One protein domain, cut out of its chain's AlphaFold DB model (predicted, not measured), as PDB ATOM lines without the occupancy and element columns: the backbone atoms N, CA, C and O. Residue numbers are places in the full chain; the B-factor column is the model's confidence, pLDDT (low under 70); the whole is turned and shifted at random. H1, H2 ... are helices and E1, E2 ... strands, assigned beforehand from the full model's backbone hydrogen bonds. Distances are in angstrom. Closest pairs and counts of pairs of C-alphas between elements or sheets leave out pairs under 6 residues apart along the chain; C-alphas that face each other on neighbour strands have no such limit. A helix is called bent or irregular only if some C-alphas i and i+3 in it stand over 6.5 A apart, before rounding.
ATOM      1  N   PHE A  15      57.144  26.373 -11.736       36.09
ATOM      2  CA  PHE A  15      58.115  25.507 -11.065       36.09
ATOM      3  C   PHE A  15      58.678  26.091  -9.748       36.09
ATOM      4  O   PHE A  15      59.143  25.325  -8.909       36.09
ATOM      5  N   GLY A  16      58.615  27.409  -9.538       40.94
ATOM      6  CA  GLY A  16      59.055  28.126  -8.335       40.94
ATOM      7  C   GLY A  16      57.987  28.208  -7.242       40.94
ATOM      8  O   GLY A  16      58.272  27.856  -6.103       40.94
ATOM      9  N   GLU A  17      56.740  28.550  -7.590       45.66
ATOM     10  CA  GLU A  17      55.643  28.687  -6.607       45.66
ATOM     11  C   GLU A  17      55.313  27.347  -5.930       45.66
ATOM     12  O   GLU A  17      55.203  27.261  -4.706       45.66
ATOM     13  N   ALA A  18      55.274  26.257  -6.711       43.34
ATOM     14  CA  ALA A  18      55.213  24.899  -6.172       43.34
ATOM     15  C   ALA A  18      56.467  24.556  -5.342       43.34
ATOM     16  O   ALA A  18      56.365  23.849  -4.345       43.34
ATOM     17  N   GLY A  19      57.644  25.067  -5.720       41.09
ATOM     18  CA  GLY A  19      58.915  24.935  -4.994       41.09
ATOM     19  C   GLY A  19      58.925  25.592  -3.609       41.09
ATOM     20  O   GLY A  19      59.477  25.027  -2.666       41.09
ATOM     21  N   GLU A  20      58.284  26.746  -3.460       48.69
ATOM     22  CA  GLU A  20      58.181  27.469  -2.190       48.69
ATOM     23  C   GLU A  20      57.017  26.973  -1.326       48.69
ATOM     24  O   GLU A  20      57.182  26.790  -0.118       48.69
ATOM     25  N   ALA A  21      55.880  26.622  -1.937       46.97
ATOM     26  CA  ALA A  21      54.813  25.875  -1.266       46.97
ATOM     27  C   ALA A  21      55.340  24.545  -0.691       46.97
ATOM     28  O   ALA A  21      55.015  24.184   0.443       46.97
ATOM     29  N   ARG A  22      56.237  23.858  -1.421       46.69
ATOM     30  CA  ARG A  22      56.977  22.673  -0.945       46.69
ATOM     31  C   ARG A  22      57.833  22.978   0.293       46.69
ATOM     32  O   ARG A  22      57.842  22.166   1.214       46.69
ATOM     33  N   GLN A  23      58.522  24.122   0.352       49.66
ATOM     34  CA  GLN A  23      59.321  24.518   1.527       49.66
ATOM     35  C   GLN A  23      58.442  24.863   2.741       49.66
ATOM     36  O   GLN A  23      58.799  24.529   3.871       49.66
ATOM     37  N   GLY A  24      57.271  25.464   2.510       54.56
ATOM     38  CA  GLY A  24      56.272  25.771   3.538       54.56
ATOM     39  C   GLY A  24      55.354  24.606   3.933       54.56
ATOM     40  O   GLY A  24      54.540  24.773   4.840       54.56
ATOM     41  N   LYS A  25      55.472  23.438   3.277       69.12
ATOM     42  CA  LYS A  25      54.568  22.276   3.417       69.12
ATOM     43  C   LYS A  25      53.085  22.628   3.217       69.12
ATOM     44  O   LYS A  25      52.220  22.064   3.886       69.12
ATOM     45  N   ALA A  26      52.791  23.570   2.324       80.75
ATOM     46  CA  ALA A  26      51.416  23.912   1.984       80.75
ATOM     47  C   ALA A  26      50.776  22.781   1.165       80.75
ATOM     48  O   ALA A  26      51.413  22.224   0.272       80.75
ATOM     49  N   ASN A  27      49.515  22.474   1.459       85.44
ATOM     50  CA  ASN A  27      48.694  21.514   0.719       85.44
ATOM     51  C   ASN A  27      47.559  22.191  -0.083       85.44
ATOM     52  O   ASN A  27      46.907  21.547  -0.901       85.44
ATOM     53  N   ARG A  28      47.350  23.499   0.112       90.81
ATOM     54  CA  ARG A  28      46.422  24.350  -0.637       90.81
ATOM     55  C   ARG A  28      47.158  25.580  -1.175       90.81
ATOM     56  O   ARG A  28      47.933  26.200  -0.448       90.81
ATOM     57  N   LEU A  29      46.895  25.918  -2.435       91.38
ATOM     58  CA  LEU A  29      47.429  27.083  -3.151       91.38
ATOM     59  C   LEU A  29      46.267  27.880  -3.746       91.38
ATOM     60  O   LEU A  29      45.430  27.294  -4.420       91.38
ATOM     61  N   ASP A  30      46.226  29.195  -3.562       93.62
ATOM     62  CA  ASP A  30      45.133  30.039  -4.050       93.62
ATOM     63  C   ASP A  30      45.698  31.117  -4.987       93.62
ATOM     64  O   ASP A  30      46.125  32.185  -4.568       93.62
ATOM     65  N   PHE A  31      45.716  30.854  -6.290       92.81
ATOM     66  CA  PHE A  31      46.151  31.814  -7.295       92.81
ATOM     67  C   PHE A  31      45.048  32.837  -7.607       92.81
ATOM     68  O   PHE A  31      44.059  32.550  -8.279       92.81
ATOM     69  N   VAL A  32      45.247  34.045  -7.111       92.50
ATOM     70  CA  VAL A  32      44.373  35.205  -7.271       92.50
ATOM     71  C   VAL A  32      44.917  36.124  -8.372       92.50
ATOM     72  O   VAL A  32      46.112  36.138  -8.665       92.50
ATOM     73  N   ALA A  33      44.042  36.863  -9.038       90.12
ATOM     74  CA  ALA A  33      44.398  37.843 -10.051       90.12
ATOM     75  C   ALA A  33      43.400  39.001 -10.037       90.12
ATOM     76  O   ALA A  33      42.239  38.815  -9.676       90.12
ATOM     77  N   ASP A  34      43.853  40.180 -10.469       89.88
ATOM     78  CA  ASP A  34      42.950  41.301 -10.726       89.88
ATOM     79  C   ASP A  34      41.966  40.950 -11.844       89.88
ATOM     80  O   ASP A  34      42.272  40.170 -12.755       89.88
ATOM     81  N   ARG A  35      40.837  41.647 -11.834       89.38
ATOM     82  CA  ARG A  35      39.920  41.757 -12.960       89.38
ATOM     83  C   ARG A  35      40.151  43.049 -13.721       89.38
ATOM     84  O   ARG A  35      40.604  44.064 -13.188       89.38
ATOM     85  N   TYR A  36      39.794  43.009 -14.998       87.19
ATOM     86  CA  TYR A  36      39.965  44.138 -15.905       87.19
ATOM     87  C   TYR A  36      38.630  44.566 -16.536       87.19
ATOM     88  O   TYR A  36      38.474  44.446 -17.754       87.19
ATOM     89  N   PRO A  37      37.654  45.060 -15.739       88.25
ATOM     90  CA  PRO A  37      36.398  45.579 -16.272       88.25
ATOM     91  C   PRO A  37      36.638  46.846 -17.101       88.25
ATOM     92  O   PRO A  37      37.615  47.573 -16.890       88.25
ATOM     93  N   ALA A  38      35.729  47.112 -18.044       84.56
ATOM     94  CA  ALA A  38      35.809  48.277 -18.924       84.56
ATOM     95  C   ALA A  38      35.701  49.597 -18.144       84.56
ATOM     96  O   ALA A  38      36.443  50.542 -18.414       84.56
ATOM     97  N   ILE A  39      34.815  49.640 -17.147       84.12
ATOM     98  CA  ILE A  39      34.621  50.781 -16.253       84.12
ATOM     99  C   ILE A  39      35.322  50.466 -14.934       84.12
ATOM    100  O   ILE A  39      35.069  49.430 -14.328       84.12
ATOM    101  N   SER A  40      36.242  51.339 -14.523       83.19
ATOM    102  CA  SER A  40      37.036  51.165 -13.307       83.19
ATOM    103  C   SER A  40      37.629  52.489 -12.836       83.19
ATOM    104  O   SER A  40      38.100  53.303 -13.637       83.19
ATOM    105  N   ILE A  41      37.717  52.662 -11.515       75.69
ATOM    106  CA  ILE A  41      38.430  53.780 -10.880       75.69
ATOM    107  C   ILE A  41      39.939  53.781 -11.199       75.69
ATOM    108  O   ILE A  41      40.593  54.828 -11.170       75.69
ATOM    109  N   LYS A  42      40.498  52.618 -11.557       77.62
ATOM    110  CA  LYS A  42      41.901  52.440 -11.951       77.62
ATOM    111  C   LYS A  42      42.155  52.781 -13.411       77.62
ATOM    112  O   LYS A  42      43.315  52.773 -13.820       77.62
ATOM    113  N   ASN A  43      41.135  53.099 -14.210       82.31
ATOM    114  CA  ASN A  43      41.329  53.399 -15.630       82.31
ATOM    115  C   ASN A  43      42.330  54.539 -15.855       82.31
ATOM    116  O   ASN A  43      43.194  54.416 -16.719       82.31
ATOM    117  N   SER A  44      42.317  55.589 -15.028       79.88
ATOM    118  CA  SER A  44      43.312  56.667 -15.124       79.88
ATOM    119  C   SER A  44      44.747  56.158 -14.928       79.88
ATOM    120  O   SER A  44      45.658  56.559 -15.650       79.88
ATOM    121  N   GLU A  45      44.959  55.258 -13.968       79.38
ATOM    122  CA  GLU A  45      46.270  54.665 -13.685       79.38
ATOM    123  C   GLU A  45      46.688  53.663 -14.774       79.38
ATOM    124  O   GLU A  45      47.838  53.648 -15.214       79.38
ATOM    125  N   ARG A  46      45.738  52.882 -15.299       82.06
ATOM    126  CA  ARG A  46      45.950  51.992 -16.450       82.06
ATOM    127  C   ARG A  46      46.386  52.777 -17.688       82.06
ATOM    128  O   ARG A  46      47.367  52.395 -18.325       82.06
ATOM    129  N   SER A  47      45.734  53.903 -17.981       82.75
ATOM    130  CA  SER A  47      46.103  54.788 -19.093       82.75
ATOM    131  C   SER A  47      47.519  55.345 -18.942       82.75
ATOM    132  O   SER A  47      48.276  55.360 -19.911       82.75
ATOM    133  N   LYS A  48      47.932  55.720 -17.723       82.12
ATOM    134  CA  LYS A  48      49.315  56.153 -17.451       82.12
ATOM    135  C   LYS A  48      50.332  55.045 -17.722       82.12
ATOM    136  O   LYS A  48      51.359  55.304 -18.343       82.12
ATOM    137  N   ARG A  49      50.052  53.807 -17.303       77.00
ATOM    138  CA  ARG A  49      50.934  52.646 -17.558       77.00
ATOM    139  C   ARG A  49      51.017  52.321 -19.053       77.00
ATOM    140  O   ARG A  49      52.094  52.033 -19.568       77.00
ATOM    141  N   ALA A  50      49.903  52.477 -19.763       83.25
ATOM    142  CA  ALA A  50      49.810  52.308 -21.208       83.25
ATOM    143  C   ALA A  50      50.389  53.477 -22.030       83.25
ATOM    144  O   ALA A  50      50.436  53.373 -23.256       83.25
ATOM    145  N   ALA A  51      50.874  54.560 -21.406       83.00
ATOM    146  CA  ALA A  51      51.368  55.747 -22.116       83.00
ATOM    147  C   ALA A  51      52.532  55.446 -23.080       83.00
ATOM    148  O   ALA A  51      52.710  56.131 -24.083       83.00
ATOM    149  N   GLN A  52      53.312  54.388 -22.819       80.06
ATOM    150  CA  GLN A  52      54.400  53.932 -23.701       80.06
ATOM    151  C   GLN A  52      53.933  52.962 -24.810       80.06
ATOM    152  O   GLN A  52      54.755  52.373 -25.531       80.06
ATOM    153  N   GLY A  53      52.619  52.796 -24.955       84.88
ATOM    154  CA  GLY A  53      51.952  51.925 -25.911       84.88
ATOM    155  C   GLY A  53      51.612  50.543 -25.351       84.88
ATOM    156  O   GLY A  53      52.205  50.061 -24.386       84.88
ATOM    157  N   ILE A  54      50.674  49.883 -26.025       83.88
ATOM    158  CA  ILE A  54      50.187  48.542 -25.699       83.88
ATOM    159  C   ILE A  54      50.652  47.558 -26.774       83.88
ATOM    160  O   ILE A  54      50.607  47.865 -27.965       83.88
ATOM    161  N   GLN A  55      51.054  46.354 -26.366       87.69
ATOM    162  CA  GLN A  55      51.322  45.254 -27.292       87.69
ATOM    163  C   GLN A  55      50.238  44.186 -27.155       87.69
ATOM    164  O   GLN A  55      50.265  43.427 -26.195       87.69
ATOM    165  N   ARG A  56      49.310  44.076 -28.111       88.88
ATOM    166  CA  ARG A  56      48.328  42.978 -28.141       88.88
ATOM    167  C   ARG A  56      48.984  41.678 -28.585       88.88
ATOM    168  O   ARG A  56      49.644  41.651 -29.620       88.88
ATOM    169  N   VAL A  57      48.811  40.612 -27.806       87.50
ATOM    170  CA  VAL A  57      49.362  39.292 -28.133       87.50
ATOM    171  C   VAL A  57      48.334  38.220 -27.803       87.50
ATOM    172  O   VAL A  57      47.866  38.129 -26.673       87.50
ATOM    173  N   HIS A  58      48.033  37.371 -28.783       89.69
ATOM    174  CA  HIS A  58      47.254  36.156 -28.569       89.69
ATOM    175  C   HIS A  58      48.177  35.023 -28.113       89.69
ATOM    176  O   HIS A  58      49.272  34.850 -28.655       89.69
ATOM    177  N   ILE A  59      47.744  34.264 -27.106       89.50
ATOM    178  CA  ILE A  59      48.464  33.082 -26.625       89.50
ATOM    179  C   ILE A  59      47.955  31.879 -27.414       89.50
ATOM    180  O   ILE A  59      46.787  31.518 -27.307       89.50
ATOM    181  N   LEU A  60      48.821  31.284 -28.230       88.62
ATOM    182  CA  LEU A  60      48.476  30.164 -29.103       88.62
ATOM    183  C   LEU A  60      48.662  28.815 -28.405       88.62
ATOM    184  O   LEU A  60      47.850  27.911 -28.579       88.62
ATOM    185  N   ASN A  61      49.749  28.657 -27.646       87.88
ATOM    186  CA  ASN A  61      50.080  27.431 -26.920       87.88
ATOM    187  C   ASN A  61      51.169  27.681 -25.859       87.88
ATOM    188  O   ASN A  61      51.730  28.772 -25.766       87.88
ATOM    189  N   LYS A  62      51.478  26.639 -25.077       85.62
ATOM    190  CA  LYS A  62      52.475  26.661 -23.994       85.62
ATOM    191  C   LYS A  62      53.928  26.835 -24.444       85.62
ATOM    192  O   LYS A  62      54.757  27.219 -23.629       85.62
ATOM    193  N   ASP A  63      54.229  26.541 -25.705       89.38
ATOM    194  CA  ASP A  63      55.583  26.603 -26.265       89.38
ATOM    195  C   ASP A  63      55.863  27.980 -26.903       89.38
ATOM    196  O   ASP A  63      56.955  28.242 -27.411       89.38
ATOM    197  N   GLN A  64      54.879  28.887 -26.876       88.44
ATOM    198  CA  GLN A  64      55.020  30.253 -27.357       88.44
ATOM    199  C   GLN A  64      56.025  31.038 -26.507       88.44
ATOM    200  O   GLN A  64      55.951  31.084 -25.281       88.44
ATOM    201  N   ASN A  65      56.932  31.744 -27.183       87.31
ATOM    202  CA  ASN A  65      57.883  32.626 -26.518       87.31
ATOM    203  C   ASN A  65      57.174  33.767 -25.778       87.31
ATOM    204  O   ASN A  65      56.266  34.412 -26.312       87.31
ATOM    205  N   ILE A  66      57.669  34.074 -24.578       87.25
ATOM    206  CA  ILE A  66      57.209  35.217 -23.788       87.25
ATOM    207  C   ILE A  66      57.437  36.514 -24.591       87.25
ATOM    208  O   ILE A  66      58.516  36.693 -25.176       87.25
ATOM    209  N   PRO A  67      56.459  37.442 -24.633       86.38
ATOM    210  CA  PRO A  67      56.616  38.725 -25.307       86.38
ATOM    211  C   PRO A  67      57.871  39.476 -24.848       86.38
ATOM    212  O   PRO A  67      58.049  39.756 -23.663       86.38
ATOM    213  N   LYS A  68      58.724  39.873 -25.804       87.69
ATOM    214  CA  LYS A  68      59.964  40.621 -25.514       87.69
ATOM    215  C   LYS A  68      59.696  41.958 -24.811       87.69
ATOM    216  O   LYS A  68      60.499  42.398 -23.997       87.69
ATOM    217  N   GLN A  69      58.572  42.608 -25.120       87.19
ATOM    218  CA  GLN A  69      58.151  43.869 -24.505       87.19
ATOM    219  C   GLN A  69      57.142  43.619 -23.376       87.19
ATOM    220  O   GLN A  69      56.029  44.137 -23.394       87.19
ATOM    221  N   TRP A  70      57.548  42.836 -22.374       86.38
ATOM    222  CA  TRP A  70      56.672  42.355 -21.299       86.38
ATOM    223  C   TRP A  70      55.850  43.453 -20.604       86.38
ATOM    224  O   TRP A  70      54.652  43.290 -20.404       86.38
ATOM    225  N   LYS A  71      56.444  44.624 -20.335       84.62
ATOM    226  CA  LYS A  71      55.722  45.767 -19.738       84.62
ATOM    227  C   LYS A  71      54.567  46.271 -20.617       84.62
ATOM    228  O   LYS A  71      53.478  46.551 -20.129       84.62
ATOM    229  N   LYS A  72      54.773  46.345 -21.938       86.38
ATOM    230  CA  LYS A  72      53.718  46.755 -22.885       86.38
ATOM    231  C   LYS A  72      52.629  45.697 -23.023       86.38
ATOM    232  O   LYS A  72      51.478  46.035 -23.285       86.38
ATOM    233  N   TYR A  73      52.996  44.428 -22.856       87.44
ATOM    234  CA  TYR A  73      52.041  43.328 -22.805       87.44
ATOM    235  C   TYR A  73      51.156  43.425 -21.551       87.44
ATOM    236  O   TYR A  73      49.932  43.416 -21.677       87.44
ATOM    237  N   LEU A  74      51.751  43.618 -20.367       86.00
ATOM    238  CA  LEU A  74      51.027  43.757 -19.094       86.00
ATOM    239  C   LEU A  74      50.237  45.071 -18.959       86.00
ATOM    240  O   LEU A  74      49.330  45.168 -18.134       86.00
ATOM    241  N   SER A  75      50.513  46.073 -19.789       86.25
ATOM    242  CA  SER A  75      49.710  47.302 -19.829       86.25
ATOM    243  C   SER A  75      48.299  47.090 -20.407       86.25
ATOM    244  O   SER A  75      47.458  47.975 -20.295       86.25
ATOM    245  N   SER A  76      48.009  45.929 -21.012       88.25
ATOM    246  CA  SER A  76      46.675  45.581 -21.522       88.25
ATOM    247  C   SER A  76      45.923  44.658 -20.568       88.25
ATOM    248  O   SER A  76      46.382  43.553 -20.282       88.25
ATOM    249  N   GLY A  77      44.723  45.076 -20.151       87.31
ATOM    250  CA  GLY A  77      43.819  44.231 -19.368       87.31
ATOM    251  C   GLY A  77      43.430  42.945 -20.102       87.31
ATOM    252  O   GLY A  77      43.542  41.861 -19.548       87.31
ATOM    253  N   GLU A  78      43.091  43.027 -21.389       89.75
ATOM    254  CA  GLU A  78      42.715  41.849 -22.185       89.75
ATOM    255  C   GLU A  78      43.848  40.829 -22.358       89.75
ATOM    256  O   GLU A  78      43.599  39.623 -22.366       89.75
ATOM    257  N   ASN A  79      45.100  41.285 -22.474       90.44
ATOM    258  CA  ASN A  79      46.243  40.372 -22.478       90.44
ATOM    259  C   ASN A  79      46.354  39.626 -21.150       90.44
ATOM    260  O   ASN A  79      46.602  38.423 -21.149       90.44
ATOM    261  N   LYS A  80      46.171  40.330 -20.029       88.88
ATOM    262  CA  LYS A  80      46.215  39.727 -18.698       88.88
ATOM    263  C   LYS A  80      45.072  38.741 -18.494       88.88
ATOM    264  O   LYS A  80      45.335  37.614 -18.100       88.88
ATOM    265  N   GLU A  81      43.847  39.096 -18.867       90.31
ATOM    266  CA  GLU A  81      42.700  38.176 -18.863       90.31
ATOM    267  C   GLU A  81      42.963  36.932 -19.727       90.31
ATOM    268  O   GLU A  81      42.688  35.803 -19.317       90.31
ATOM    269  N   SER A  82      43.564  37.115 -20.909       91.50
ATOM    270  CA  SER A  82      43.957  36.008 -21.791       91.50
ATOM    271  C   SER A  82      45.048  35.133 -21.169       91.50
ATOM    272  O   SER A  82      45.001  33.912 -21.309       91.50
ATOM    273  N   LEU A  83      46.010  35.731 -20.457       90.19
ATOM    274  CA  LEU A  83      47.047  35.009 -19.722       90.19
ATOM    275  C   LEU A  83      46.449  34.170 -18.595       90.19
ATOM    276  O   LEU A  83      46.766  32.989 -18.499       90.19
ATOM    277  N   ILE A  84      45.557  34.745 -17.785       90.56
ATOM    278  CA  ILE A  84      44.866  34.021 -16.711       90.56
ATOM    279  C   ILE A  84      44.039  32.868 -17.285       90.56
ATOM    280  O   ILE A  84      44.134  31.745 -16.800       90.56
ATOM    281  N   ALA A  85      43.285  33.106 -18.363       91.25
ATOM    282  CA  ALA A  85      42.531  32.053 -19.038       91.25
ATOM    283  C   ALA A  85      43.442  30.917 -19.534       91.25
ATOM    284  O   ALA A  85      43.161  29.749 -19.267       91.25
ATOM    285  N   PHE A  86      44.556  31.260 -20.186       91.69
ATOM    286  CA  PHE A  86      45.540  30.283 -20.640       91.69
ATOM    287  C   PHE A  86      46.125  29.468 -19.477       91.69
ATOM    288  O   PHE A  86      46.228  28.250 -19.589       91.69
ATOM    289  N   LEU A  87      46.484  30.110 -18.359       89.50
ATOM    290  CA  LEU A  87      47.005  29.419 -17.177       89.50
ATOM    291  C   LEU A  87      45.973  28.448 -16.594       89.50
ATOM    292  O   LEU A  87      46.310  27.291 -16.351       89.50
ATOM    293  N   CYS A  88      44.711  28.868 -16.454       90.00
ATOM    294  CA  CYS A  88      43.623  27.994 -16.005       90.00
ATOM    295  C   CYS A  88      43.482  26.749 -16.889       90.00
ATOM    296  O   CYS A  88      43.393  25.631 -16.378       90.00
ATOM    297  N   ASP A  89      43.472  26.928 -18.210       89.88
ATOM    298  CA  ASP A  89      43.326  25.823 -19.161       89.88
ATOM    299  C   ASP A  89      44.570  24.928 -19.197       89.88
ATOM    300  O   ASP A  89      44.466  23.702 -19.281       89.88
ATOM    301  N   HIS A  90      45.757  25.514 -19.039       88.75
ATOM    302  CA  HIS A  90      46.993  24.758 -18.920       88.75
ATOM    303  C   HIS A  90      47.004  23.897 -17.650       88.75
ATOM    304  O   HIS A  90      47.323  22.710 -17.725       88.75
ATOM    305  N   TRP A  91      46.593  24.440 -16.504       88.88
ATOM    306  CA  TRP A  91      46.525  23.701 -15.240       88.88
ATOM    307  C   TRP A  91      45.455  22.616 -15.231       88.88
ATOM    308  O   TRP A  91      45.688  21.550 -14.676       88.88
ATOM    309  N   ARG A  92      44.328  22.816 -15.923       89.75
ATOM    310  CA  ARG A  92      43.326  21.761 -16.163       89.75
ATOM    311  C   ARG A  92      43.890  20.548 -16.898       89.75
ATOM    312  O   ARG A  92      43.398  19.440 -16.715       89.75
ATOM    313  N   SER A  93      44.911  20.743 -17.732       88.62
ATOM    314  CA  SER A  93      45.544  19.650 -18.482       88.62
ATOM    315  C   SER A  93      46.539  18.829 -17.656       88.62
ATOM    316  O   SER A  93      47.052  17.818 -18.141       88.62
ATOM    317  N   TYR A  94      46.836  19.246 -16.420       88.31
ATOM    318  CA  TYR A  94      47.823  18.578 -15.583       88.31
ATOM    319  C   TYR A  94      47.376  17.171 -15.186       88.31
ATOM    320  O   TYR A  94      46.192  16.865 -15.041       88.31
ATOM    321  N   ILE A  95      48.367  16.308 -14.997       88.62
ATOM    322  CA  ILE A  95      48.207  15.067 -14.246       88.62
ATOM    323  C   ILE A  95      48.442  15.351 -12.767       88.62
ATOM    324  O   ILE A  95      49.117  16.318 -12.407       88.62
ATOM    325  N   SER A  96      47.907  14.504 -11.903       85.44
ATOM    326  CA  SER A  96      47.921  14.703 -10.453       85.44
ATOM    327  C   SER A  96      49.341  14.831  -9.899       85.44
ATOM    328  O   SER A  96      49.601  15.682  -9.052       85.44
ATOM    329  N   SER A  97      50.308  14.086 -10.448       82.69
ATOM    330  CA  SER A  97      51.721  14.227 -10.070       82.69
ATOM    331  C   SER A  97      52.306  15.622 -10.341       82.69
ATOM    332  O   SER A  97      53.289  16.000  -9.704       82.69
ATOM    333  N   SER A  98      51.725  16.403 -11.260       83.62
ATOM    334  CA  SER A  98      52.163  17.775 -11.557       83.62
ATOM    335  C   SER A  98      51.791  18.771 -10.457       83.62
ATOM    336  O   SER A  98      52.486  19.772 -10.302       83.62
ATOM    337  N   LEU A  99      50.746  18.498  -9.663       75.31
ATOM    338  CA  LEU A  99      50.378  19.315  -8.496       75.31
ATOM    339  C   LEU A  99      51.314  19.092  -7.299       75.31
ATOM    340  O   LEU A  99      51.270  19.819  -6.306       75.31
ATOM    341  N   SER A 100      52.239  18.135  -7.406       71.44
ATOM    342  CA  SER A 100      53.240  17.853  -6.389       71.44
ATOM    343  C   SER A 100      52.653  17.425  -5.035       71.44
ATOM    344  O   SER A 100      52.173  16.307  -4.915       71.44
ATOM    345  N   HIS A 101      52.798  18.256  -3.990       74.44
ATOM    346  CA  HIS A 101      52.329  18.002  -2.620       74.44
ATOM    347  C   HIS A 101      51.043  18.779  -2.316       74.44
ATOM    348  O   HIS A 101      50.595  18.789  -1.175       74.44
ATOM    349  N   LEU A 102      50.496  19.478  -3.314       82.38
ATOM    350  CA  LEU A 102      49.243  20.195  -3.179       82.38
ATOM    351  C   LEU A 102      48.090  19.207  -3.354       82.38
ATOM    352  O   LEU A 102      48.008  18.487  -4.352       82.38
ATOM    353  N   ASP A 103      47.172  19.225  -2.397       85.31
ATOM    354  CA  ASP A 103      45.874  18.567  -2.512       85.31
ATOM    355  C   ASP A 103      44.999  19.333  -3.514       85.31
ATOM    356  O   ASP A 103      44.225  18.740  -4.274       85.31
ATOM    357  N   CYS A 104      45.131  20.666  -3.530       89.19
ATOM    358  CA  CYS A 104      44.321  21.531  -4.375       89.19
ATOM    359  C   CYS A 104      44.961  22.880  -4.741       89.19
ATOM    360  O   CYS A 104      45.802  23.417  -4.017       89.19
ATOM    361  N   ILE A 105      44.491  23.436  -5.861       91.50
ATOM    362  CA  ILE A 105      44.747  24.803  -6.314       91.50
ATOM    363  C   ILE A 105      43.407  25.507  -6.551       91.50
ATOM    364  O   ILE A 105      42.572  25.010  -7.304       91.50
ATOM    365  N   TYR A 106      43.209  26.673  -5.950       93.88
ATOM    366  CA  TYR A 106      42.146  27.610  -6.302       93.88
ATOM    367  C   TYR A 106      42.698  28.642  -7.278       93.88
ATOM    368  O   TYR A 106      43.825  29.093  -7.112       93.88
ATOM    369  N   VAL A 107      41.930  29.010  -8.297       93.56
ATOM    370  CA  VAL A 107      42.360  29.956  -9.328       93.56
ATOM    371  C   VAL A 107      41.220  30.892  -9.675       93.56
ATOM    372  O   VAL A 107      40.154  30.439 -10.094       93.56
ATOM    373  N   THR A 108      41.441  32.193  -9.548       92.88
ATOM    374  CA  THR A 108      40.449  33.200  -9.930       92.88
ATOM    375  C   THR A 108      40.536  33.493 -11.421       92.88
ATOM    376  O   THR A 108      41.625  33.681 -11.967       92.88
ATOM    377  N   ARG A 109      39.386  33.568 -12.087       90.31
ATOM    378  CA  ARG A 109      39.273  33.967 -13.489       90.31
ATOM    379  C   ARG A 109      37.994  34.766 -13.665       90.31
ATOM    380  O   ARG A 109      36.905  34.190 -13.634       90.31
ATOM    381  N   LYS A 110      38.143  36.064 -13.935       89.12
ATOM    382  CA  LYS A 110      37.025  37.010 -13.879       89.12
ATOM    383  C   LYS A 110      36.311  36.870 -12.531       89.12
ATOM    384  O   LYS A 110      36.985  36.741 -11.516       89.12
ATOM    385  N   GLU A 111      34.984  36.857 -12.513       91.75
ATOM    386  CA  GLU A 111      34.182  36.730 -11.294       91.75
ATOM    387  C   GLU A 111      34.272  35.325 -10.676       91.75
ATOM    388  O   GLU A 111      33.980  35.138  -9.500       91.75
ATOM    389  N   LYS A 112      34.676  34.311 -11.452       93.06
ATOM    390  CA  LYS A 112      34.646  32.909 -11.026       93.06
ATOM    391  C   LYS A 112      35.919  32.491 -10.298       93.06
ATOM    392  O   LYS A 112      37.027  32.912 -10.629       93.06
ATOM    393  N   CYS A 113      35.765  31.517  -9.406       94.88
ATOM    394  CA  CYS A 113      36.869  30.756  -8.837       94.88
ATOM    395  C   CYS A 113      36.802  29.293  -9.292       94.88
ATOM    396  O   CYS A 113      35.790  28.613  -9.110       94.88
ATOM    397  N   LEU A 114      37.899  28.784  -9.846       95.00
ATOM    398  CA  LEU A 114      38.085  27.385 -10.212       95.00
ATOM    399  C   LEU A 114      38.865  26.663  -9.113       95.00
ATOM    400  O   LEU A 114      39.919  27.126  -8.700       95.00
ATOM    401  N   LEU A 115      38.388  25.503  -8.686       95.44
ATOM    402  CA  LEU A 115      39.143  24.550  -7.884       95.44
ATOM    403  C   LEU A 115      39.698  23.455  -8.789       95.44
ATOM    404  O   LEU A 115      38.946  22.847  -9.550       95.44
ATOM    405  N   ILE A 116      40.988  23.182  -8.653       93.88
ATOM    406  CA  ILE A 116      41.725  22.094  -9.286       93.88
ATOM    407  C   ILE A 116      42.197  21.164  -8.170       93.88
ATOM    408  O   ILE A 116      42.889  21.607  -7.256       93.88
ATOM    409  N   THR A 117      41.827  19.889  -8.216       93.00
ATOM    410  CA  THR A 117      42.215  18.892  -7.207       93.00
ATOM    411  C   THR A 117      42.977  17.743  -7.836       93.00
ATOM    412  O   THR A 117      42.674  17.318  -8.956       93.00
ATOM    413  N   SER A 118      43.945  17.221  -7.086       87.44
ATOM    414  CA  SER A 118      44.628  15.975  -7.427       87.44
ATOM    415  C   SER A 118      43.621  14.818  -7.481       87.44
ATOM    416  O   SER A 118      42.707  14.737  -6.660       87.44
ATOM    417  N   GLY A 119      43.785  13.937  -8.466       82.62
ATOM    418  CA  GLY A 119      43.071  12.670  -8.568       82.62
ATOM    419  C   GLY A 119      43.514  11.669  -7.499       82.62
ATOM    420  O   GLY A 119      44.432  11.914  -6.713       82.62
ATOM    421  N   THR A 120      42.855  10.512  -7.474       81.88
ATOM    422  CA  THR A 120      43.137   9.455  -6.489       81.88
ATOM    423  C   THR A 120      44.459   8.746  -6.763       81.88
ATOM    424  O   THR A 120      45.110   8.256  -5.838       81.88
ATOM    425  N   THR A 121      44.884   8.723  -8.028       82.62
ATOM    426  CA  THR A 121      46.167   8.170  -8.459       82.62
ATOM    427  C   THR A 121      47.050   9.253  -9.075       82.62
ATOM    428  O   THR A 121      46.574  10.208  -9.683       82.62
ATOM    429  N   GLN A 122      48.373   9.105  -8.961       81.81
ATOM    430  CA  GLN A 122      49.324  10.101  -9.479       81.81
ATOM    431  C   GLN A 122      49.244  10.292 -11.006       81.81
ATOM    432  O   GLN A 122      49.643  11.339 -11.515       81.81
ATOM    433  N   THR A 123      48.732   9.292 -11.725       84.62
ATOM    434  CA  THR A 123      48.617   9.269 -13.189       84.62
ATOM    435  C   THR A 123      47.289   9.810 -13.711       84.62
ATOM    436  O   THR A 123      47.170  10.051 -14.908       84.62
ATOM    437  N   GLU A 124      46.288   9.988 -12.846       88.88
ATOM    438  CA  GLU A 124      45.011  10.591 -13.228       88.88
ATOM    439  C   GLU A 124      45.182  12.069 -13.566       88.88
ATOM    440  O   GLU A 124      45.989  12.774 -12.952       88.88
ATOM    441  N   HIS A 125      44.380  12.547 -14.514       90.75
ATOM    442  CA  HIS A 125      44.214  13.977 -14.729       90.75
ATOM    443  C   HIS A 125      43.604  14.640 -13.495       90.75
ATOM    444  O   HIS A 125      42.799  14.039 -12.782       90.75
ATOM    445  N   VAL A 126      43.984  15.892 -13.264       92.75
ATOM    446  CA  VAL A 126      43.362  16.707 -12.221       92.75
ATOM    447  C   VAL A 126      41.874  16.888 -12.518       92.75
ATOM    448  O   VAL A 126      41.462  17.019 -13.671       92.75
ATOM    449  N   SER A 127      41.051  16.921 -11.475       93.31
ATOM    450  CA  SER A 127      39.633  17.254 -11.616       93.31
ATOM    451  C   SER A 127      39.417  18.731 -11.332       93.31
ATOM    452  O   SER A 127      40.052  19.285 -10.434       93.31
ATOM    453  N   THR A 128      38.492  19.366 -12.053       94.38
ATOM    454  CA  THR A 128      38.199  20.788 -11.851       94.38
ATOM    455  C   THR A 128      36.722  21.071 -11.660       94.38
ATOM    456  O   THR A 128      35.893  20.482 -12.350       94.38
ATOM    457  N   ARG A 129      36.394  22.016 -10.777       95.31
ATOM    458  CA  ARG A 129      35.025  22.507 -10.564       95.31
ATOM    459  C   ARG A 129      35.023  23.977 -10.178       95.31
ATOM    460  O   ARG A 129      35.986  24.455  -9.591       95.31
ATOM    461  N   GLU A 130      33.938  24.683 -10.457       95.50
ATOM    462  CA  GLU A 130      33.758  26.041  -9.938       95.50
ATOM    463  C   GLU A 130      33.437  26.020  -8.433       95.50
ATOM    464  O   GLU A 130      32.937  25.026  -7.885       95.50
ATOM    465  N   VAL A 131      33.768  27.117  -7.753       95.12
ATOM    466  CA  VAL A 131      33.534  27.325  -6.319       95.12
ATOM    467  C   VAL A 131      32.676  28.577  -6.145       95.12
ATOM    468  O   VAL A 131      33.227  29.663  -5.976       95.12
ATOM    469  N   PRO A 132      31.335  28.449  -6.171       92.94
ATOM    470  CA  PRO A 132      30.430  29.597  -6.074       92.94
ATOM    471  C   PRO A 132      30.626  30.433  -4.803       92.94
ATOM    472  O   PRO A 132      30.388  31.629  -4.803       92.94
ATOM    473  N   GLN A 133      31.116  29.830  -3.716       90.69
ATOM    474  CA  GLN A 133      31.384  30.535  -2.455       90.69
ATOM    475  C   GLN A 133      32.574  31.508  -2.531       90.69
ATOM    476  O   GLN A 133      32.788  32.284  -1.605       90.69
ATOM    477  N   LEU A 134      33.378  31.413  -3.591       93.00
ATOM    478  CA  LEU A 134      34.526  32.277  -3.871       93.00
ATOM    479  C   LEU A 134      34.317  33.100  -5.149       93.00
ATOM    480  O   LEU A 134      35.260  33.696  -5.660       93.00
ATOM    481  N   GLU A 135      33.094  33.114  -5.681       93.12
ATOM    482  CA  GLU A 135      32.708  34.038  -6.738       93.12
ATOM    483  C   GLU A 135      32.506  35.436  -6.142       93.12
ATOM    484  O   GLU A 135      31.830  35.594  -5.122       93.12
ATOM    485  N   CYS A 136      33.122  36.447  -6.751       89.00
ATOM    486  CA  CYS A 136      33.016  37.837  -6.313       89.00
ATOM    487  C   CYS A 136      33.192  38.800  -7.487       89.00
ATOM    488  O   CYS A 136      33.789  38.475  -8.515       89.00
ATOM    489  N   ASP A 137      32.677  40.008  -7.314       89.06
ATOM    490  CA  ASP A 137      32.769  41.108  -8.266       89.06
ATOM    491  C   ASP A 137      33.874  42.113  -7.892       89.06
ATOM    492  O   ASP A 137      33.967  43.195  -8.480       89.06
ATOM    493  N   HIS A 138      34.771  41.728  -6.989       90.00
ATOM    494  CA  HIS A 138      35.927  42.529  -6.620       90.00
ATOM    495  C   HIS A 138      36.849  42.726  -7.825       90.00
ATOM    496  O   HIS A 138      37.073  41.807  -8.615       90.00
ATOM    497  N   GLU A 139      37.371  43.938  -7.994       88.94
ATOM    498  CA  GLU A 139      38.250  44.257  -9.118       88.94
ATOM    499  C   GLU A 139      39.714  43.900  -8.834       88.94
ATOM    500  O   GLU A 139      40.407  43.382  -9.706       88.94
ATOM    501  N   GLU A 140      40.200  44.189  -7.631       89.44
ATOM    502  CA  GLU A 140      41.621  44.114  -7.296       89.44
ATOM    503  C   GLU A 140      41.966  42.814  -6.566       89.44
ATOM    504  O   GLU A 140      41.232  42.348  -5.688       89.44
ATOM    505  N   ALA A 141      43.128  42.245  -6.896       91.00
ATOM    506  CA  ALA A 141      43.633  41.042  -6.253       91.00
ATOM    507  C   ALA A 141      43.748  41.214  -4.734       91.00
ATOM    508  O   ALA A 141      43.512  40.259  -4.009       91.00
ATOM    509  N   ASP A 142      44.068  42.410  -4.234       91.12
ATOM    510  CA  ASP A 142      44.228  42.675  -2.804       91.12
ATOM    511  C   ASP A 142      42.996  42.259  -1.977       91.12
ATOM    512  O   ASP A 142      43.124  41.491  -1.026       91.12
ATOM    513  N   THR A 143      41.796  42.659  -2.386       91.25
ATOM    514  CA  THR A 143      40.529  42.296  -1.740       91.25
ATOM    515  C   THR A 143      40.165  40.834  -1.964       91.25
ATOM    516  O   THR A 143      39.695  40.171  -1.036       91.25
ATOM    517  N   ILE A 144      40.431  40.291  -3.154       92.88
ATOM    518  CA  ILE A 144      40.170  38.880  -3.465       92.88
ATOM    519  C   ILE A 144      41.076  37.959  -2.622       92.88
ATOM    520  O   ILE A 144      40.613  36.943  -2.102       92.88
ATOM    521  N   LEU A 145      42.344  38.331  -2.388       92.19
ATOM    522  CA  LEU A 145      43.270  37.599  -1.508       92.19
ATOM    523  C   LEU A 145      42.680  37.456  -0.092       92.19
ATOM    524  O   LEU A 145      42.826  36.399   0.522       92.19
ATOM    525  N   LEU A 146      41.994  38.482   0.427       91.75
ATOM    526  CA  LEU A 146      41.378  38.455   1.761       91.75
ATOM    527  C   LEU A 146      40.128  37.556   1.814       91.75
ATOM    528  O   LEU A 146      39.939  36.839   2.805       91.75
ATOM    529  N   LEU A 147      39.320  37.517   0.748       92.62
ATOM    530  CA  LEU A 147      38.220  36.554   0.608       92.62
ATOM    531  C   LEU A 147      38.751  35.110   0.626       92.62
ATOM    532  O   LEU A 147      38.264  34.257   1.376       92.62
ATOM    533  N   HIS A 148      39.807  34.847  -0.144       93.19
ATOM    534  CA  HIS A 148      40.469  33.546  -0.185       93.19
ATOM    535  C   HIS A 148      41.132  33.185   1.150       93.19
ATOM    536  O   HIS A 148      41.026  32.039   1.594       93.19
ATOM    537  N   TYR A 149      41.733  34.153   1.846       91.31
ATOM    538  CA  TYR A 149      42.242  33.964   3.204       91.31
ATOM    539  C   TYR A 149      41.133  33.509   4.159       91.31
ATOM    540  O   TYR A 149      41.287  32.484   4.827       91.31
ATOM    541  N   LYS A 150      39.987  34.201   4.177       91.00
ATOM    542  CA  LYS A 150      38.820  33.819   4.987       91.00
ATOM    543  C   LYS A 150      38.364  32.388   4.682       91.00
ATOM    544  O   LYS A 150      38.071  31.632   5.606       91.00
ATOM    545  N   ALA A 151      38.347  31.982   3.413       91.38
ATOM    546  CA  ALA A 151      37.980  30.620   3.033       91.38
ATOM    547  C   ALA A 151      39.044  29.570   3.395       91.38
ATOM    548  O   ALA A 151      38.699  28.445   3.757       91.38
ATOM    549  N   ALA A 152      40.333  29.898   3.303       91.00
ATOM    550  CA  ALA A 152      41.424  29.018   3.722       91.00
ATOM    551  C   ALA A 152      41.432  28.807   5.242       91.00
ATOM    552  O   ALA A 152      41.630  27.682   5.707       91.00
ATOM    553  N   ALA A 153      41.118  29.857   6.003       89.50
ATOM    554  CA  ALA A 153      41.022  29.852   7.459       89.50
ATOM    555  C   ALA A 153      39.963  28.888   8.029       89.50
ATOM    556  O   ALA A 153      40.043  28.516   9.202       89.50
ATOM    557  N   LEU A 154      38.998  28.440   7.214       88.88
ATOM    558  CA  LEU A 154      38.006  27.435   7.614       88.88
ATOM    559  C   LEU A 154      38.622  26.049   7.846       88.88
ATOM    560  O   LEU A 154      38.122  25.289   8.671       88.88
ATOM    561  N   SER A 155      39.695  25.715   7.126       87.56
ATOM    562  CA  SER A 155      40.332  24.392   7.177       87.56
ATOM    563  C   SER A 155      41.818  24.424   7.529       87.56
ATOM    564  O   SER A 155      42.388  23.376   7.826       87.56
ATOM    565  N   HIS A 156      42.443  25.603   7.561       86.56
ATOM    566  CA  HIS A 156      43.869  25.766   7.834       86.56
ATOM    567  C   HIS A 156      44.087  26.691   9.032       86.56
ATOM    568  O   HIS A 156      43.452  27.736   9.160       86.56
ATOM    569  N   GLN A 157      45.002  26.306   9.925       87.69
ATOM    570  CA  GLN A 157      45.353  27.123  11.095       87.69
ATOM    571  C   GLN A 157      46.358  28.225  10.763       87.69
ATOM    572  O   GLN A 157      46.364  29.256  11.430       87.69
ATOM    573  N   ARG A 158      47.187  27.992   9.740       89.00
ATOM    574  CA  ARG A 158      48.228  28.900   9.271       89.00
ATOM    575  C   ARG A 158      48.031  29.195   7.798       89.00
ATOM    576  O   ARG A 158      47.915  28.269   6.997       89.00
ATOM    577  N   ILE A 159      48.036  30.477   7.461       90.88
ATOM    578  CA  ILE A 159      47.912  30.973   6.096       90.88
ATOM    579  C   ILE A 159      49.104  31.880   5.799       90.88
ATOM    580  O   ILE A 159      49.538  32.663   6.645       90.88
ATOM    581  N   ILE A 160      49.639  31.758   4.585       91.88
ATOM    582  CA  ILE A 160      50.706  32.619   4.081       91.88
ATOM    583  C   ILE A 160      50.166  33.391   2.882       91.88
ATOM    584  O   ILE A 160      49.885  32.800   1.840       91.88
ATOM    585  N   ILE A 161      50.046  34.710   3.020       91.50
ATOM    586  CA  ILE A 161      49.739  35.607   1.902       91.50
ATOM    587  C   ILE A 161      51.057  36.146   1.369       91.50
ATOM    588  O   ILE A 161      51.815  36.782   2.096       91.50
ATOM    589  N   LYS A 162      51.342  35.916   0.090       89.62
ATOM    590  CA  LYS A 162      52.508  36.498  -0.572       89.62
ATOM    591  C   LYS A 162      52.059  37.658  -1.439       89.62
ATOM    592  O   LYS A 162      51.312  37.486  -2.392       89.62
ATOM    593  N   SER A 163      52.574  38.831  -1.109       88.25
ATOM    594  CA  SER A 163      52.445  40.033  -1.912       88.25
ATOM    595  C   SER A 163      53.496  41.045  -1.447       88.25
ATOM    596  O   SER A 163      53.698  41.210  -0.247       88.25
ATOM    597  N   PRO A 164      54.201  41.750  -2.340       85.25
ATOM    598  CA  PRO A 164      55.002  42.908  -1.991       85.25
ATOM    599  C   PRO A 164      54.158  44.174  -1.843       85.25
ATOM    600  O   PRO A 164      54.721  45.211  -1.492       85.25
ATOM    601  N   ASP A 165      52.857  44.103  -2.130       88.12
ATOM    602  CA  ASP A 165      51.958  45.243  -2.102       88.12
ATOM    603  C   ASP A 165      51.690  45.716  -0.669       88.12
ATOM    604  O   ASP A 165      51.464  44.925   0.249       88.12
ATOM    605  N   THR A 166      51.722  47.032  -0.479       90.81
ATOM    606  CA  THR A 166      51.422  47.645   0.817       90.81
ATOM    607  C   THR A 166      49.925  47.625   1.102       90.81
ATOM    608  O   THR A 166      49.554  47.508   2.268       90.81
ATOM    609  N   ASP A 167      49.075  47.676   0.074       92.19
ATOM    610  CA  ASP A 167      47.620  47.637   0.236       92.19
ATOM    611  C   ASP A 167      47.219  46.296   0.876       92.19
ATOM    612  O   ASP A 167      46.549  46.270   1.909       92.19
ATOM    613  N   VAL A 168      47.800  45.184   0.404       92.81
ATOM    614  CA  VAL A 168      47.628  43.851   1.010       92.81
ATOM    615  C   VAL A 168      48.102  43.812   2.465       92.81
ATOM    616  O   VAL A 168      47.413  43.243   3.310       92.81
ATOM    617  N   PHE A 169      49.245  44.422   2.792       93.81
ATOM    618  CA  PHE A 169      49.750  44.460   4.172       93.81
ATOM    619  C   PHE A 169      48.787  45.186   5.116       93.81
ATOM    620  O   PHE A 169      48.483  44.690   6.203       93.81
ATOM    621  N   VAL A 170      48.284  46.342   4.684       94.25
ATOM    622  CA  VAL A 170      47.314  47.142   5.438       94.25
ATOM    623  C   VAL A 170      46.017  46.357   5.644       94.25
ATOM    624  O   VAL A 170      45.520  46.296   6.770       94.25
ATOM    625  N   LEU A 171      45.509  45.696   4.599       93.62
ATOM    626  CA  LEU A 171      44.296  44.879   4.681       93.62
ATOM    627  C   LEU A 171      44.468  43.654   5.574       93.62
ATOM    628  O   LEU A 171      43.565  43.336   6.349       93.62
ATOM    629  N   CYS A 172      45.631  42.997   5.534       93.44
ATOM    630  CA  CYS A 172      45.948  41.901   6.443       93.44
ATOM    631  C   CYS A 172      45.816  42.353   7.901       93.44
ATOM    632  O   CYS A 172      45.118  41.700   8.668       93.44
ATOM    633  N   ILE A 173      46.412  43.490   8.279       94.06
ATOM    634  CA  ILE A 173      46.318  44.015   9.652       94.06
ATOM    635  C   ILE A 173      44.867  44.353  10.012       94.06
ATOM    636  O   ILE A 173      44.379  43.925  11.058       94.06
ATOM    637  N   ALA A 174      44.171  45.084   9.139       91.62
ATOM    638  CA  ALA A 174      42.806  45.535   9.397       91.62
ATOM    639  C   ALA A 174      41.817  44.365   9.563       91.62
ATOM    640  O   ALA A 174      40.893  44.438  10.371       91.62
ATOM    641  N   MET A 175      42.011  43.268   8.824       83.56
ATOM    642  CA  MET A 175      41.058  42.153   8.764       83.56
ATOM    643  C   MET A 175      41.419  40.969   9.664       83.56
ATOM    644  O   MET A 175      40.565  40.114   9.921       83.56
ATOM    645  N   GLN A 176      42.653  40.910  10.169       82.50
ATOM    646  CA  GLN A 176      43.170  39.752  10.894       82.50
ATOM    647  C   GLN A 176      42.350  39.410  12.144       82.50
ATOM    648  O   GLN A 176      42.055  38.236  12.366       82.50
ATOM    649  N   LYS A 177      41.913  40.412  12.923       79.56
ATOM    650  CA  LYS A 177      41.069  40.179  14.111       79.56
ATOM    651  C   LYS A 177      39.720  39.541  13.771       79.56
ATOM    652  O   LYS A 177      39.185  38.798  14.583       79.56
ATOM    653  N   THR A 178      39.184  39.783  12.573       79.75
ATOM    654  CA  THR A 178      37.914  39.176  12.151       79.75
ATOM    655  C   THR A 178      38.065  37.718  11.714       79.75
ATOM    656  O   THR A 178      37.110  36.958  11.834       79.75
ATOM    657  N   ILE A 179      39.223  37.321  11.175       80.50
ATOM    658  CA  ILE A 179      39.434  35.963  10.636       80.50
ATOM    659  C   ILE A 179      40.073  35.042  11.689       80.50
ATOM    660  O   ILE A 179      39.687  33.881  11.812       80.50
ATOM    661  N   GLY A 180      41.005  35.562  12.491       77.88
ATOM    662  CA  GLY A 180      41.469  34.917  13.724       77.88
ATOM    663  C   GLY A 180      42.357  33.679  13.550       77.88
ATOM    664  O   GLY A 180      42.467  32.887  14.486       77.88
ATOM    665  N   LYS A 181      42.984  33.480  12.383       85.75
ATOM    666  CA  LYS A 181      43.970  32.407  12.136       85.75
ATOM    667  C   LYS A 181      45.385  32.952  12.033       85.75
ATOM    668  O   LYS A 181      45.558  34.135  11.783       85.75
ATOM    669  N   GLU A 182      46.400  32.111  12.229       88.00
ATOM    670  CA  GLU A 182      47.797  32.542  12.101       88.00
ATOM    671  C   GLU A 182      48.044  33.022  10.665       88.00
ATOM    672  O   GLU A 182      47.915  32.246   9.715       88.00
ATOM    673  N   LEU A 183      48.386  34.302  10.514       90.25
ATOM    674  CA  LEU A 183      48.622  34.926   9.218       90.25
ATOM    675  C   LEU A 183      50.057  35.425   9.125       90.25
ATOM    676  O   LEU A 183      50.484  36.296   9.887       90.25
ATOM    677  N   LEU A 184      50.767  34.909   8.129       91.00
ATOM    678  CA  LEU A 184      52.090  35.380   7.761       91.00
ATOM    679  C   LEU A 184      52.013  36.070   6.401       91.00
ATOM    680  O   LEU A 184      51.434  35.539   5.454       91.00
ATOM    681  N   MET A 185      52.628  37.241   6.291       90.25
ATOM    682  CA  MET A 185      52.783  37.932   5.024       90.25
ATOM    683  C   MET A 185      54.196  37.762   4.492       90.25
ATOM    684  O   MET A 185      55.181  38.122   5.136       90.25
ATOM    685  N   MET A 186      54.292  37.256   3.276       89.56
ATOM    686  CA  MET A 186      55.531  37.164   2.533       89.56
ATOM    687  C   MET A 186      55.675  38.360   1.591       89.56
ATOM    688  O   MET A 186      54.854  38.551   0.699       89.56
ATOM    689  N   THR A 187      56.732  39.157   1.764       87.25
ATOM    690  CA  THR A 187      57.091  40.272   0.856       87.25
ATOM    691  C   THR A 187      58.606  40.334   0.550       87.25
ATOM    692  O   THR A 187      59.426  39.777   1.279       87.25
ATOM    693  N   GLY A 188      59.000  41.017  -0.530       81.00
ATOM    694  CA  GLY A 188      60.399  41.179  -0.948       81.00
ATOM    695  C   GLY A 188      60.934  40.041  -1.824       81.00
ATOM    696  O   GLY A 188      60.330  38.986  -1.933       81.00
ATOM    697  N   THR A 189      62.074  40.269  -2.477       75.69
ATOM    698  CA  THR A 189      62.684  39.314  -3.419       75.69
ATOM    699  C   THR A 189      64.178  39.150  -3.145       75.69
ATOM    700  O   THR A 189      64.841  40.066  -2.639       75.69
ATOM    701  N   GLY A 190      64.725  37.970  -3.461       76.69
ATOM    702  CA  GLY A 190      66.137  37.639  -3.233       76.69
ATOM    703  C   GLY A 190      66.565  37.888  -1.782       76.69
ATOM    704  O   GLY A 190      65.887  37.483  -0.845       76.69
ATOM    705  N   ASN A 191      67.652  38.636  -1.584       77.06
ATOM    706  CA  ASN A 191      68.188  38.944  -0.248       77.06
ATOM    707  C   ASN A 191      67.291  39.863   0.607       77.06
ATOM    708  O   ASN A 191      67.602  40.101   1.770       77.06
ATOM    709  N   LYS A 192      66.216  40.427   0.038       79.06
ATOM    710  CA  LYS A 192      65.234  41.259   0.757       79.06
ATOM    711  C   LYS A 192      63.955  40.494   1.107       79.06
ATOM    712  O   LYS A 192      62.989  41.121   1.541       79.06
ATOM    713  N   PHE A 193      63.943  39.180   0.887       83.44
ATOM    714  CA  PHE A 193      62.876  38.290   1.326       83.44
ATOM    715  C   PHE A 193      62.613  38.483   2.821       83.44
ATOM    716  O   PHE A 193      63.542  38.497   3.633       83.44
ATOM    717  N   ARG A 194      61.341  38.618   3.190       85.75
ATOM    718  CA  ARG A 194      60.911  38.704   4.586       85.75
ATOM    719  C   ARG A 194      59.542  38.050   4.758       85.75
ATOM    720  O   ARG A 194      58.644  38.224   3.933       85.75
ATOM    721  N   LEU A 195      59.410  37.318   5.859       88.38
ATOM    722  CA  LEU A 195      58.168  36.728   6.341       88.38
ATOM    723  C   LEU A 195      57.755  37.507   7.589       88.38
ATOM    724  O   LEU A 195      58.494  37.547   8.571       88.38
ATOM    725  N   ILE A 196      56.617  38.181   7.516       90.56
ATOM    726  CA  ILE A 196      56.108  39.077   8.549       90.56
ATOM    727  C   ILE A 196      54.948  38.377   9.246       90.56
ATOM    728  O   ILE A 196      53.959  38.046   8.600       90.56
ATOM    729  N   ASP A 197      55.045  38.172  10.556       91.69
ATOM    730  CA  ASP A 197      53.919  37.680  11.349       91.69
ATOM    731  C   ASP A 197      52.953  38.826  11.665       91.69
ATOM    732  O   ASP A 197      53.265  39.733  12.443       91.69
ATOM    733  N   ILE A 198      51.768  38.782  11.053       92.75
ATOM    734  CA  ILE A 198      50.726  39.793  11.254       92.75
ATOM    735  C   ILE A 198      50.180  39.719  12.683       92.75
ATOM    736  O   ILE A 198      49.863  40.750  13.276       92.75
ATOM    737  N   SER A 199      50.140  38.528  13.281       85.50
ATOM    738  CA  SER A 199      49.666  38.322  14.656       85.50
ATOM    739  C   SER A 199      50.565  39.048  15.659       85.50
ATOM    740  O   SER A 199      50.075  39.695  16.580       85.50
ATOM    741  N   SER A 200      51.882  39.021  15.436       88.56
ATOM    742  CA  SER A 200      52.850  39.775  16.239       88.56
ATOM    743  C   SER A 200      52.652  41.292  16.152       88.56
ATOM    744  O   SER A 200      52.855  41.989  17.145       88.56
ATOM    745  N   ILE A 201      52.218  41.819  15.001       90.25
ATOM    746  CA  ILE A 201      51.915  43.252  14.833       90.25
ATOM    747  C   ILE A 201      50.664  43.644  15.629       90.25
ATOM    748  O   ILE A 201      50.644  44.701  16.261       90.25
ATOM    749  N   LEU A 202      49.645  42.783  15.655       87.62
ATOM    750  CA  LEU A 202      48.420  43.018  16.425       87.62
ATOM    751  C   LEU A 202      48.631  43.039  17.945       87.62
ATOM    752  O   LEU A 202      47.778  43.546  18.663       87.62
ATOM    753  N   ASN A 203      49.755  42.522  18.447       85.38
ATOM    754  CA  ASN A 203      50.114  42.664  19.861       85.38
ATOM    755  C   ASN A 203      50.571  44.091  20.212       85.38
ATOM    756  O   ASN A 203      50.636  44.441  21.387       85.38
ATOM    757  N   VAL A 204      50.921  44.896  19.204       86.94
ATOM    758  CA  VAL A 204      51.387  46.282  19.358       86.94
ATOM    759  C   VAL A 204      50.303  47.283  18.959       86.94
ATOM    760  O   VAL A 204      50.212  48.349  19.562       86.94
TER     761      VAL A 204
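AT A GLANCE: This is residues 15 to 204 of the 366 residues of an uncharacterized protein of Paramuricea clavata (UniProt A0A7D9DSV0). Two small sheets share one helix: H6 sits in the corner between the four-stranded sheet E1 E2 E3 E4 and the three-stranded sheet E5 E6 E7. H4 covers the other face of the four-stranded sheet, H7 packs beside H6 on the three-stranded one, and H2, H3 and the loop of residues 53 to 69 make an outlying part beyond H4. The printed part has 190 residues, with eight named helices and seven named strands in the order H1 E1 H2 H3 H4 H5 E2 E3 E4 H6 E5 H7 E6 E7 H8. Both sheets are mixed, in the orders named, and the class is mixed, helices and strands. The whole is compact, with a radius of gyration of the C-alphas of 17.6 A and spans of 46 by 46 by 37 A.

IN THESE COORDINATES: H1, residues 15 to 24, begins at C-alpha 15 (58.115, 25.507, -11.065). E1 is 28 to 31, H2 43 to 52, H3 70 to 74. H4, 77 to 92, is 22.7 A long and begins at C-alpha 77 (43.819, 44.231, -19.368). H5 is 96 to 99, E2 104 to 109, E3 112 to 117 with 16.4 A, E4 127 to 130. H6 is 141 to 152, E5 158 to 162, H7 166 to 179 with 19.4 A. E6 is 182 to 187 with 16.5 A, E7 194 to 197, and H8, 198 to 202, ends at C-alpha 202 (48.420, 43.018, 16.425). H2 and H7 are irregular: C-alphas 49 and 52 are 7.2 A apart, C-alphas 174 and 177 7.3 A.

HOW THE PARTS SIT: E1 and E2 are parallel, with N 31 and O 106 at 2.7 A, in a strand-helix-strand unit through H2 to H5. E2 E3 E4 is a meander, each strand the antiparallel neighbour of the one before; N 107 and O 114 are at 2.8 A, N 115 and O 129 at 2.8 A. H4 and H6 are on opposite faces, three layers in sum, at heights of 9.0 and 9.4 A over the sheet. H6 and H7 are on the same face of E5 E6 E7, two layers, and touch at a shallow tilt of 28 degrees, the same way; the closest C-alphas, Asp 142 and Val 168, are 5.2 A apart. E5, H7, E6 is a second strand-helix-strand unit, two parallel neighbour strands with a helix between them along the chain, and its crossover is right-handed, with N 161 and O 184 at 2.9 A; E6 and E7 form a hairpin, N 185 and O 196 at 2.8 A. H8 touches H7, closest C-alphas Ile 173 and Ile 198 at 6.3 A. H3 and H4 only just touch, only at the corner, with 3 pairs of C-alphas within 8 A, and H2 is close to but not clearly touching H3, Ala 50 and Lys 72 being the closest C-alphas at 7.0 A. H1 is close to but not clearly touching H5, which only grazes the four-stranded sheet. In H3, H4 and H8 every O i to N i+4 pair is within hydrogen-bond range; H1 has 5 of 6, H2 5 of 6, H6 7 of 8, H7 8 of 10, and H5 is too short for one.

THE WHOLE: The C-alphas of Leu 60 and Val 204, the two farthest apart, are 51.2 A apart. The printed part has no cut; the links E1 to H2 and H2 to H3 are long. The mean pLDDT of the printed part is 85.6, and residues 15 to 25 are under 70.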